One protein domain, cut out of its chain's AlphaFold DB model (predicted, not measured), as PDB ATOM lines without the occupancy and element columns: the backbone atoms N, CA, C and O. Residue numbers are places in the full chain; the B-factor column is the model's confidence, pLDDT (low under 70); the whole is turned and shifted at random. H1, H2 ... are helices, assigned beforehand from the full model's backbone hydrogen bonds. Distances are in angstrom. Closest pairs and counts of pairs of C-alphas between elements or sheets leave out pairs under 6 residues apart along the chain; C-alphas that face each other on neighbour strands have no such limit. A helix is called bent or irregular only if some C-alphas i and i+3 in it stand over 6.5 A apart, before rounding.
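This is residues 51 to 119 of the 119 residues of an uncharacterized protein of Elysia chlorotica (UniProt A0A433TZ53). A long, narrow U of helices: the long helix H1 runs nearly the whole length of one side with a kink on its way, and the chain then turns round at one end and comes back along H1 as two shorter helices, H2 and H3, one after the other. The two sides meet loosely, H3 touching H1 near the end where H1 begins, while the turn, residues 82 to 90, sticks out at the other end. The printed part has 69 residues with three named helices, H1, H2 and H3 in that order, and no named strand; the class is all helix. The whole is only just loose, close to extended, with a radius of gyration of the C-alphas of 16.1 A, and its outline is a rod spanning 51 by 18 by 15 A.

Begin with H1, residues 51 to 84, the longest helix, and look near residue 78, where it has a kink of 28 degrees. It is irregular, but only just: C-alphas 80 and 83 are 6.8 A apart. Now go to H3, residues 104 to 113, which touches H1 with 4 pairs of C-alphas within 8 A. Their closest C-alphas are those of Ser 56 and Ile 112, 6.6 A apart, and H1 touches H3 with residues 52 to 63 alone. The two run opposite ways at a shallow tilt of 20 degrees, with centres 15.2 A apart. Between them along the chain find H2, residues 91 to 102; it and H1 are near each other, with 16 pairs of C-alphas within 10 A and the closest at 8.4 A. H2 and H3 meet only through their link. In H2 and H3 every O i to N i+4 pair is within hydrogen-bond range; in H1 27 of 30 are.

Find C-alpha 51 at (17.223, 13.886, 44.423); from there H1 runs 48.3 A to C-alpha 84 at (1.973, -0.887, 1.074). Look next at C-alpha 91, at (9.818, 0.057, 5.692), where H2 begins; it runs 16.7 A to C-alpha 102. H3 runs 14.3 A from C-alpha 104 to C-alpha 113 at (20.536, 1.613, 38.003).

The two C-alphas farthest apart are those of Pro 51 and Cys 87, at 51.7 A, while those of Pro 51 and Cys 119, the chain's last residue, are 11.1 A apart. Residues 82 to 90, of which 82 to 84 belong to H1, stand free; without them the body spans 44 by 19 by 15 A. The link from H1 to H2 is short and the one from H2 to H3 is tight. The printed part has no cut. Its mean pLDDT is 73.1, and 21 residues are under 70, among them residues 87 to 93 and 111 to 119.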
ATOM      1  N   PRO A  51      17.471  13.190  45.690       67.50
ATOM      2  CA  PRO A  51      17.223  13.886  44.423       67.50
ATOM      3  C   PRO A  51      17.052  12.943  43.220       67.50
ATOM      4  O   PRO A  51      16.262  13.218  42.321       67.50
ATOM      5  N   GLY A  52      17.732  11.790  43.235       68.19
ATOM      6  CA  GLY A  52      17.649  10.779  42.177       68.19
ATOM      7  C   GLY A  52      16.289  10.081  42.046       68.19
ATOM      8  O   GLY A  52      15.914   9.708  40.936       68.19
ATOM      9  N   LEU A  53      15.510   9.938  43.128       71.56
ATOM     10  CA  LEU A  53      14.206   9.262  43.069       71.56
ATOM     11  C   LEU A  53      13.150  10.142  42.390       71.56
ATOM     12  O   LEU A  53      12.429   9.677  41.511       71.56
ATOM     13  N   ILE A  54      13.112  11.432  42.744       74.56
ATOM     14  CA  ILE A  54      12.268  12.435  42.071       74.56
ATOM     15  C   ILE A  54      12.605  12.484  40.583       74.56
ATOM     16  O   ILE A  54      11.711  12.509  39.740       74.56
ATOM     17  N   TYR A  55      13.896  12.437  40.261       73.38
ATOM     18  CA  TYR A  55      14.357  12.485  38.885       73.38
ATOM     19  C   TYR A  55      13.919  11.262  38.060       73.38
ATOM     20  O   TYR A  55      13.485  11.405  36.916       73.38
ATOM     21  N   SER A  56      13.966  10.068  38.658       71.06
ATOM     22  CA  SER A  56      13.493   8.825  38.038       71.06
ATOM     23  C   SER A  56      11.988   8.866  37.737       71.06
ATOM     24  O   SER A  56      11.560   8.530  36.633       71.06
ATOM     25  N   VAL A  57      11.182   9.376  38.676       80.62
ATOM     26  CA  VAL A  57       9.728   9.527  38.489       80.62
ATOM     27  C   VAL A  57       9.407  10.517  37.367       80.62
ATOM     28  O   VAL A  57       8.555  10.229  36.528       80.62
ATOM     29  N   VAL A  58      10.107  11.655  37.293       82.56
ATOM     30  CA  VAL A  58       9.924  12.636  36.207       82.56
ATOM     31  C   VAL A  58      10.237  12.013  34.842       82.56
ATOM     32  O   VAL A  58       9.457  12.175  33.903       82.56
ATOM     33  N   TRP A  59      11.320  11.241  34.734       74.62
ATOM     34  CA  TRP A  59      11.639  10.502  33.508       74.62
ATOM     35  C   TRP A  59      10.580   9.464  33.144       74.62
ATOM     36  O   TRP A  59      10.239   9.324  31.969       74.62
ATOM     37  N   PHE A  60      10.017   8.770  34.131       79.38
ATOM     38  CA  PHE A  60       8.968   7.778  33.908       79.38
ATOM     39  C   PHE A  60       7.688   8.406  33.332       79.38
ATOM     40  O   PHE A  60       7.101   7.875  32.388       79.38
ATOM     41  N   ILE A  61       7.294   9.580  33.838       83.69
ATOM     42  CA  ILE A  61       6.155  10.351  33.313       83.69
ATOM     43  C   ILE A  61       6.415  10.782  31.862       83.69
ATOM     44  O   ILE A  61       5.529  10.672  31.013       83.69
ATOM     45  N   ILE A  62       7.636  11.228  31.556       81.06
ATOM     46  CA  ILE A  62       8.043  11.612  30.197       81.06
ATOM     47  C   ILE A  62       8.009  10.400  29.254       81.06
ATOM     48  O   ILE A  62       7.493  10.512  28.142       81.06
ATOM     49  N   LEU A  63       8.488   9.232  29.695       79.56
ATOM     50  CA  LEU A  63       8.432   7.995  28.909       79.56
ATOM     51  C   LEU A  63       6.996   7.549  28.625       79.56
ATOM     52  O   LEU A  63       6.719   7.104  27.514       79.56
ATOM     53  N   ILE A  64       6.072   7.704  29.575       81.06
ATOM     54  CA  ILE A  64       4.647   7.412  29.360       81.06
ATOM     55  C   ILE A  64       4.020   8.404  28.374       81.06
ATOM     56  O   ILE A  64       3.331   7.987  27.439       81.06
ATOM     57  N   LEU A  65       4.282   9.703  28.543       84.25
ATOM     58  CA  LEU A  65       3.730  10.746  27.676       84.25
ATOM     59  C   LEU A  65       4.263  10.685  26.245       84.25
ATOM     60  O   LEU A  65       3.524  11.034  25.331       84.25
ATOM     61  N   LEU A  66       5.505  10.244  26.031       79.62
ATOM     62  CA  LEU A  66       6.036   9.993  24.686       79.62
ATOM     63  C   LEU A  66       5.644   8.609  24.157       79.62
ATOM     64  O   LEU A  66       5.341   8.465  22.975       79.62
ATOM     65  N   GLY A  67       5.615   7.586  25.008       79.00
ATOM     66  CA  GLY A  67       5.271   6.222  24.611       79.00
ATOM     67  C   GLY A  67       3.852   6.121  24.055       79.00
ATOM     68  O   GLY A  67       3.634   5.453  23.044       79.00
ATOM     69  N   TRP A  68       2.899   6.840  24.654       80.06
ATOM     70  CA  TRP A  68       1.502   6.831  24.224       80.06
ATOM     71  C   TRP A  68       1.276   7.317  22.775       80.06
ATOM     72  O   TRP A  68       0.713   6.550  21.986       80.06
ATOM     73  N   PRO A  69       1.738   8.511  22.352       81.56
ATOM     74  CA  PRO A  69       1.602   8.955  20.968       81.56
ATOM     75  C   PRO A  69       2.414   8.093  20.000       81.56
ATOM     76  O   PRO A  69       1.963   7.863  18.882       81.56
ATOM     77  N   ILE A  70       3.571   7.564  20.412       78.81
ATOM     78  CA  ILE A  70       4.393   6.682  19.571       78.81
ATOM     79  C   ILE A  70       3.690   5.353  19.288       78.81
ATOM     80  O   ILE A  70       3.642   4.926  18.133       78.81
ATOM     81  N   ALA A  71       3.102   4.719  20.304       79.62
ATOM     82  CA  ALA A  71       2.334   3.488  20.133       79.62
ATOM     83  C   ALA A  71       1.105   3.717  19.244       79.62
ATOM     84  O   ALA A  71       0.818   2.914  18.356       79.62
ATOM     85  N   PHE A  72       0.420   4.847  19.437       86.69
ATOM     86  CA  PHE A  72      -0.723   5.229  18.615       86.69
ATOM     87  C   PHE A  72      -0.323   5.461  17.153       86.69
ATOM     88  O   PHE A  72      -0.970   4.954  16.238       86.69
ATOM     89  N   PHE A  73       0.785   6.169  16.928       83.69
ATOM     90  CA  PHE A  73       1.308   6.425  15.593       83.69
ATOM     91  C   PHE A  73       1.740   5.130  14.902       83.69
ATOM     92  O   PHE A  73       1.438   4.948  13.729       83.69
ATOM     93  N   ILE A  74       2.369   4.197  15.626       79.25
ATOM     94  CA  ILE A  74       2.712   2.876  15.088       79.25
ATOM     95  C   ILE A  74       1.479   2.067  14.730       79.25
ATOM     96  O   ILE A  74       1.451   1.497  13.647       79.25
ATOM     97  N   ALA A  75       0.464   2.027  15.593       85.12
ATOM     98  CA  ALA A  75      -0.764   1.295  15.307       85.12
ATOM     99  C   ALA A  75      -1.445   1.849  14.047       85.12
ATOM    100  O   ALA A  75      -1.858   1.088  13.171       85.12
ATOM    101  N   TRP A  76      -1.496   3.175  13.921       86.19
ATOM    102  CA  TRP A  76      -2.078   3.835  12.759       86.19
ATOM    103  C   TRP A  76      -1.267   3.595  11.482       86.19
ATOM    104  O   TRP A  76      -1.828   3.225  10.449       86.19
ATOM    105  N   LEU A  77       0.060   3.719  11.571       80.88
ATOM    106  CA  LEU A  77       0.972   3.427  10.470       80.88
ATOM    107  C   LEU A  77       0.863   1.952  10.055       80.88
ATOM    108  O   LEU A  77       0.807   1.667   8.869       80.88
ATOM    109  N   TYR A  78       0.756   1.015  10.997       74.88
ATOM    110  CA  TYR A  78       0.637  -0.419  10.717       74.88
ATOM    111  C   TYR A  78      -0.604  -0.735   9.877       74.88
ATOM    112  O   TYR A  78      -0.503  -1.456   8.889       74.88
ATOM    113  N   VAL A  79      -1.753  -0.131  10.202       88.12
ATOM    114  CA  VAL A  79      -2.991  -0.274   9.412       88.12
ATOM    115  C   VAL A  79      -2.823   0.289   7.997       88.12
ATOM    116  O   VAL A  79      -3.266  -0.328   7.030       88.12
ATOM    117  N   LEU A  80      -2.136   1.426   7.859       81.62
ATOM    118  CA  LEU A  80      -1.833   2.045   6.564       81.62
ATOM    119  C   LEU A  80      -0.805   1.242   5.747       81.62
ATOM    120  O   LEU A  80      -0.843   1.263   4.521       81.62
ATOM    121  N   LEU A  81       0.094   0.516   6.411       74.75
ATOM    122  CA  LEU A  81       1.176  -0.254   5.796       74.75
ATOM    123  C   LEU A  81       0.746  -1.622   5.270       74.75
ATOM    124  O   LEU A  81       1.445  -2.146   4.411       74.75
ATOM    125  N   ILE A  82      -0.374  -2.197   5.721       80.25
ATOM    126  CA  ILE A  82      -0.891  -3.481   5.205       80.25
ATOM    127  C   ILE A  82      -0.928  -3.503   3.660       80.25
ATOM    128  O   ILE A  82      -0.313  -4.402   3.081       80.25
ATOM    129  N   PRO A  83      -1.532  -2.522   2.959       80.12
ATOM    130  CA  PRO A  83      -1.520  -2.496   1.494       80.12
ATOM    131  C   PRO A  83      -0.156  -2.128   0.886       80.12
ATOM    132  O   PRO A  83       0.177  -2.600  -0.196       80.12
ATOM    133  N   PHE A  84       0.657  -1.317   1.571       71.75
ATOM    134  CA  PHE A  84       1.973  -0.887   1.074       71.75
ATOM    135  C   PHE A  84       3.076  -1.935   1.258       71.75
ATOM    136  O   PHE A  84       4.067  -1.902   0.527       71.75
ATOM    137  N   SER A  85       2.899  -2.885   2.180       63.47
ATOM    138  CA  SER A  85       3.842  -3.981   2.435       63.47
ATOM    139  C   SER A  85       4.085  -4.855   1.200       63.47
ATOM    140  O   SER A  85       5.155  -5.434   1.054       63.47
ATOM    141  N   VAL A  86       3.123  -4.887   0.275       76.25
ATOM    142  CA  VAL A  86       3.201  -5.644  -0.982       76.25
ATOM    143  C   VAL A  86       4.027  -4.907  -2.045       76.25
ATOM    144  O   VAL A  86       4.491  -5.518  -3.002       76.25
ATOM    145  N   CYS A  87       4.228  -3.594  -1.896       68.50
ATOM    146  CA  CYS A  87       4.772  -2.747  -2.957       68.50
ATOM    147  C   CYS A  87       6.123  -2.095  -2.626       68.50
ATOM    148  O   CYS A  87       6.776  -1.606  -3.547       68.50
ATOM    149  N   ILE A  88       6.526  -1.994  -1.352       64.88
ATOM    150  CA  ILE A  88       7.543  -1.015  -0.935       64.88
ATOM    151  C   ILE A  88       8.483  -1.557   0.172       64.88
ATOM    152  O   ILE A  88       8.097  -1.760   1.319       64.88
ATOM    153  N   GLU A  89       9.768  -1.693  -0.182       66.00
ATOM    154  CA  GLU A  89      10.931  -2.059   0.655       66.00
ATOM    155  C   GLU A  89      11.420  -1.029   1.726       66.00
ATOM    156  O   GLU A  89      11.996  -1.453   2.731       66.00
ATOM    157  N   PRO A  90      11.214   0.311   1.631       65.00
ATOM    158  CA  PRO A  90      11.748   1.297   2.595       65.00
ATOM    159  C   PRO A  90      11.176   1.251   4.019       65.00
ATOM    160  O   PRO A  90      11.557   2.075   4.859       65.00
ATOM    161  N   LEU A  91      10.327   0.277   4.340       66.56
ATOM    162  CA  LEU A  91       9.818   0.057   5.692       66.56
ATOM    163  C   LEU A  91      10.945  -0.135   6.729       66.56
ATOM    164  O   LEU A  91      10.813   0.269   7.888       66.56
ATOM    165  N   ALA A  92      12.101  -0.640   6.293       66.44
ATOM    166  CA  ALA A  92      13.287  -0.811   7.130       66.44
ATOM    167  C   ALA A  92      13.759   0.493   7.805       66.44
ATOM    168  O   ALA A  92      14.177   0.469   8.964       66.44
ATOM    169  N   ARG A  93      13.656   1.650   7.133       67.50
ATOM    170  CA  ARG A  93      14.056   2.951   7.710       67.50
ATOM    171  C   ARG A  93      13.154   3.362   8.868       67.50
ATOM    172  O   ARG A  93      13.651   3.876   9.866       67.50
ATOM    173  N   VAL A  94      11.856   3.098   8.751       71.69
ATOM    174  CA  VAL A  94      10.873   3.424   9.790       71.69
ATOM    175  C   VAL A  94      11.043   2.502  10.997       71.69
ATOM    176  O   VAL A  94      11.071   2.980  12.130       71.69
ATOM    177  N   CYS A  95      11.270   1.204  10.768       68.12
ATOM    178  CA  CYS A  95      11.573   0.251  11.840       68.12
ATOM    179  C   CYS A  95      12.836   0.631  12.629       68.12
ATOM    180  O   CYS A  95      12.837   0.527  13.853       68.12
ATOM    181  N   GLN A  96      13.890   1.125  11.969       71.88
ATOM    182  CA  GLN A  96      15.119   1.578  12.641       71.88
ATOM    183  C   GLN A  96      14.886   2.799  13.544       71.88
ATOM    184  O   GLN A  96      15.467   2.893  14.629       71.88
ATOM    185  N   SER A  97      14.022   3.726  13.127       72.62
ATOM    186  CA  SER A  97      13.618   4.868  13.952       72.62
ATOM    187  C   SER A  97      12.774   4.432  15.149       72.62
ATOM    188  O   SER A  97      13.033   4.887  16.262       72.62
ATOM    189  N   ILE A  98      11.828   3.509  14.948       72.94
ATOM    190  CA  ILE A  98      11.031   2.934  16.038       72.94
ATOM    191  C   ILE A  98      11.921   2.222  17.052       72.94
ATOM    192  O   ILE A  98      11.833   2.530  18.235       72.94
ATOM    193  N   LEU A  99      12.819   1.343  16.600       72.31
ATOM    194  CA  LEU A  99      13.705   0.569  17.471       72.31
ATOM    195  C   LEU A  99      14.587   1.478  18.326       72.31
ATOM    196  O   LEU A  99      14.746   1.223  19.515       72.31
ATOM    197  N   LYS A 100      15.093   2.588  17.772       72.31
ATOM    198  CA  LYS A 100      15.824   3.583  18.570       72.31
ATOM    199  C   LYS A 100      14.973   4.207  19.675       72.31
ATOM    200  O   LYS A 100      15.491   4.453  20.760       72.31
ATOM    201  N   VAL A 101      13.691   4.449  19.420       72.75
ATOM    202  CA  VAL A 101      12.771   5.024  20.409       72.75
ATOM    203  C   VAL A 101      12.405   4.004  21.491       72.75
ATOM    204  O   VAL A 101      12.382   4.366  22.665       72.75
ATOM    205  N   VAL A 102      12.191   2.728  21.144       71.69
ATOM    206  CA  VAL A 102      11.867   1.681  22.139       71.69
ATOM    207  C   VAL A 102      13.060   1.332  23.039       71.69
ATOM    208  O   VAL A 102      12.867   0.860  24.155       71.69
ATOM    209  N   GLN A 103      14.289   1.618  22.598       76.50
ATOM    210  CA  GLN A 103      15.510   1.424  23.390       76.50
ATOM    211  C   GLN A 103      15.822   2.598  24.340       76.50
ATOM    212  O   GLN A 103      16.655   2.455  25.236       76.50
ATOM    213  N   LEU A 104      15.162   3.757  24.199       74.25
ATOM    214  CA  LEU A 104      15.322   4.887  25.130       74.25
ATOM    215  C   LEU A 104      14.934   4.539  26.583       74.25
ATOM    216  O   LEU A 104      15.707   4.887  27.476       74.25
ATOM    217  N   PRO A 105      13.813   3.837  26.857       72.62
ATOM    218  CA  PRO A 105      13.504   3.301  28.182       72.62
ATOM    219  C   PRO A 105      14.613   2.424  28.764       72.62
ATOM    220  O   PRO A 105      14.926   2.559  29.941       72.62
ATOM    221  N   LEU A 106      15.235   1.572  27.943       70.69
ATOM    222  CA  LEU A 106      16.329   0.691  28.365       70.69
ATOM    223  C   LEU A 106      17.558   1.515  28.773       70.69
ATOM    224  O   LEU A 106      18.112   1.345  29.855       70.69
ATOM    225  N   SER A 107      17.917   2.501  27.947       70.50
ATOM    226  CA  SER A 107      19.002   3.436  28.244       70.50
ATOM    227  C   SER A 107      18.701   4.287  29.489       70.50
ATOM    228  O   SER A 107      19.592   4.579  30.285       70.50
ATOM    229  N   CYS A 108      17.438   4.654  29.718       69.06
ATOM    230  CA  CYS A 108      17.000   5.338  30.934       69.06
ATOM    231  C   CYS A 108      17.102   4.426  32.170       69.06
ATOM    232  O   CYS A 108      17.659   4.839  33.187       69.06
ATOM    233  N   ALA A 109      16.655   3.172  32.065       70.69
ATOM    234  CA  ALA A 109      16.749   2.171  33.124       70.69
ATOM    235  C   ALA A 109      18.207   1.916  33.531       70.69
ATOM    236  O   ALA A 109      18.524   1.915  34.720       70.69
ATOM    237  N   GLU A 110      19.119   1.812  32.564       71.00
ATOM    238  CA  GLU A 110      20.549   1.718  32.854       71.00
ATOM    239  C   GLU A 110      21.081   2.930  33.630       71.00
ATOM    240  O   GLU A 110      21.914   2.773  34.523       71.00
ATOM    241  N   ASN A 111      20.621   4.141  33.308       67.50
ATOM    242  CA  ASN A 111      21.046   5.360  33.999       67.50
ATOM    243  C   ASN A 111      20.464   5.462  35.421       67.50
ATOM    244  O   ASN A 111      21.154   5.947  36.321       67.50
ATOM    245  N   ILE A 112      19.252   4.940  35.642       64.75
ATOM    246  CA  ILE A 112      18.623   4.822  36.968       64.75
ATOM    247  C   ILE A 112      19.388   3.811  37.838       64.75
ATOM    248  O   ILE A 112      19.713   4.118  38.985       64.75
ATOM    249  N   VAL A 113      19.750   2.643  37.290       68.75
ATOM    250  CA  VAL A 113      20.536   1.613  38.003       68.75
ATOM    251  C   VAL A 113      21.947   2.105  38.324       68.75
ATOM    252  O   VAL A 113      22.474   1.837  39.402       68.75
ATOM    253  N   LYS A 114      22.553   2.882  37.420       69.81
ATOM    254  CA  LYS A 114      23.869   3.506  37.634       69.81
ATOM    255  C   LYS A 114      23.823   4.680  38.629       69.81
ATOM    256  O   LYS A 114      24.865   5.290  38.851       69.81
ATOM    257  N   MET A 115      22.654   4.998  39.209       57.81
ATOM    258  CA  MET A 115      22.413   6.139  40.107       57.81
ATOM    259  C   MET A 115      23.081   7.424  39.610       57.81
ATOM    260  O   MET A 115      23.662   8.177  40.392       57.81
ATOM    261  N   LYS A 116      23.054   7.662  38.296       55.69
ATOM    262  CA  LYS A 116      23.650   8.864  37.724       55.69
ATOM    263  C   LYS A 116      22.691  10.021  38.015       55.69
ATOM    264  O   LYS A 116      21.588  10.014  37.464       55.69
ATOM    265  N   PRO A 117      23.040  10.980  38.898       51.25
ATOM    266  CA  PRO A 117      22.252  12.198  38.986       51.25
ATOM    267  C   PRO A 117      22.280  12.859  37.607       51.25
ATOM    268  O   PRO A 117      23.295  12.775  36.914       51.25
ATOM    269  N   LEU A 118      21.182  13.494  37.189       49.72
ATOM    270  CA  LEU A 118      21.257  14.399  36.046       49.72
ATOM    271  C   LEU A 118      22.033  15.650  36.457       49.72
ATOM    272  O   LEU A 118      21.448  16.666  36.827       49.72
ATOM    273  N   CYS A 119      23.352  15.507  36.401       46.34
ATOM    274  CA  CYS A 119      24.367  16.543  36.394       46.34
ATOM    275  C   CYS A 119      25.445  16.109  35.397       46.34
ATOM    276  O   CYS A 119      25.984  14.990  35.572       46.34
TER     277      CYS A 119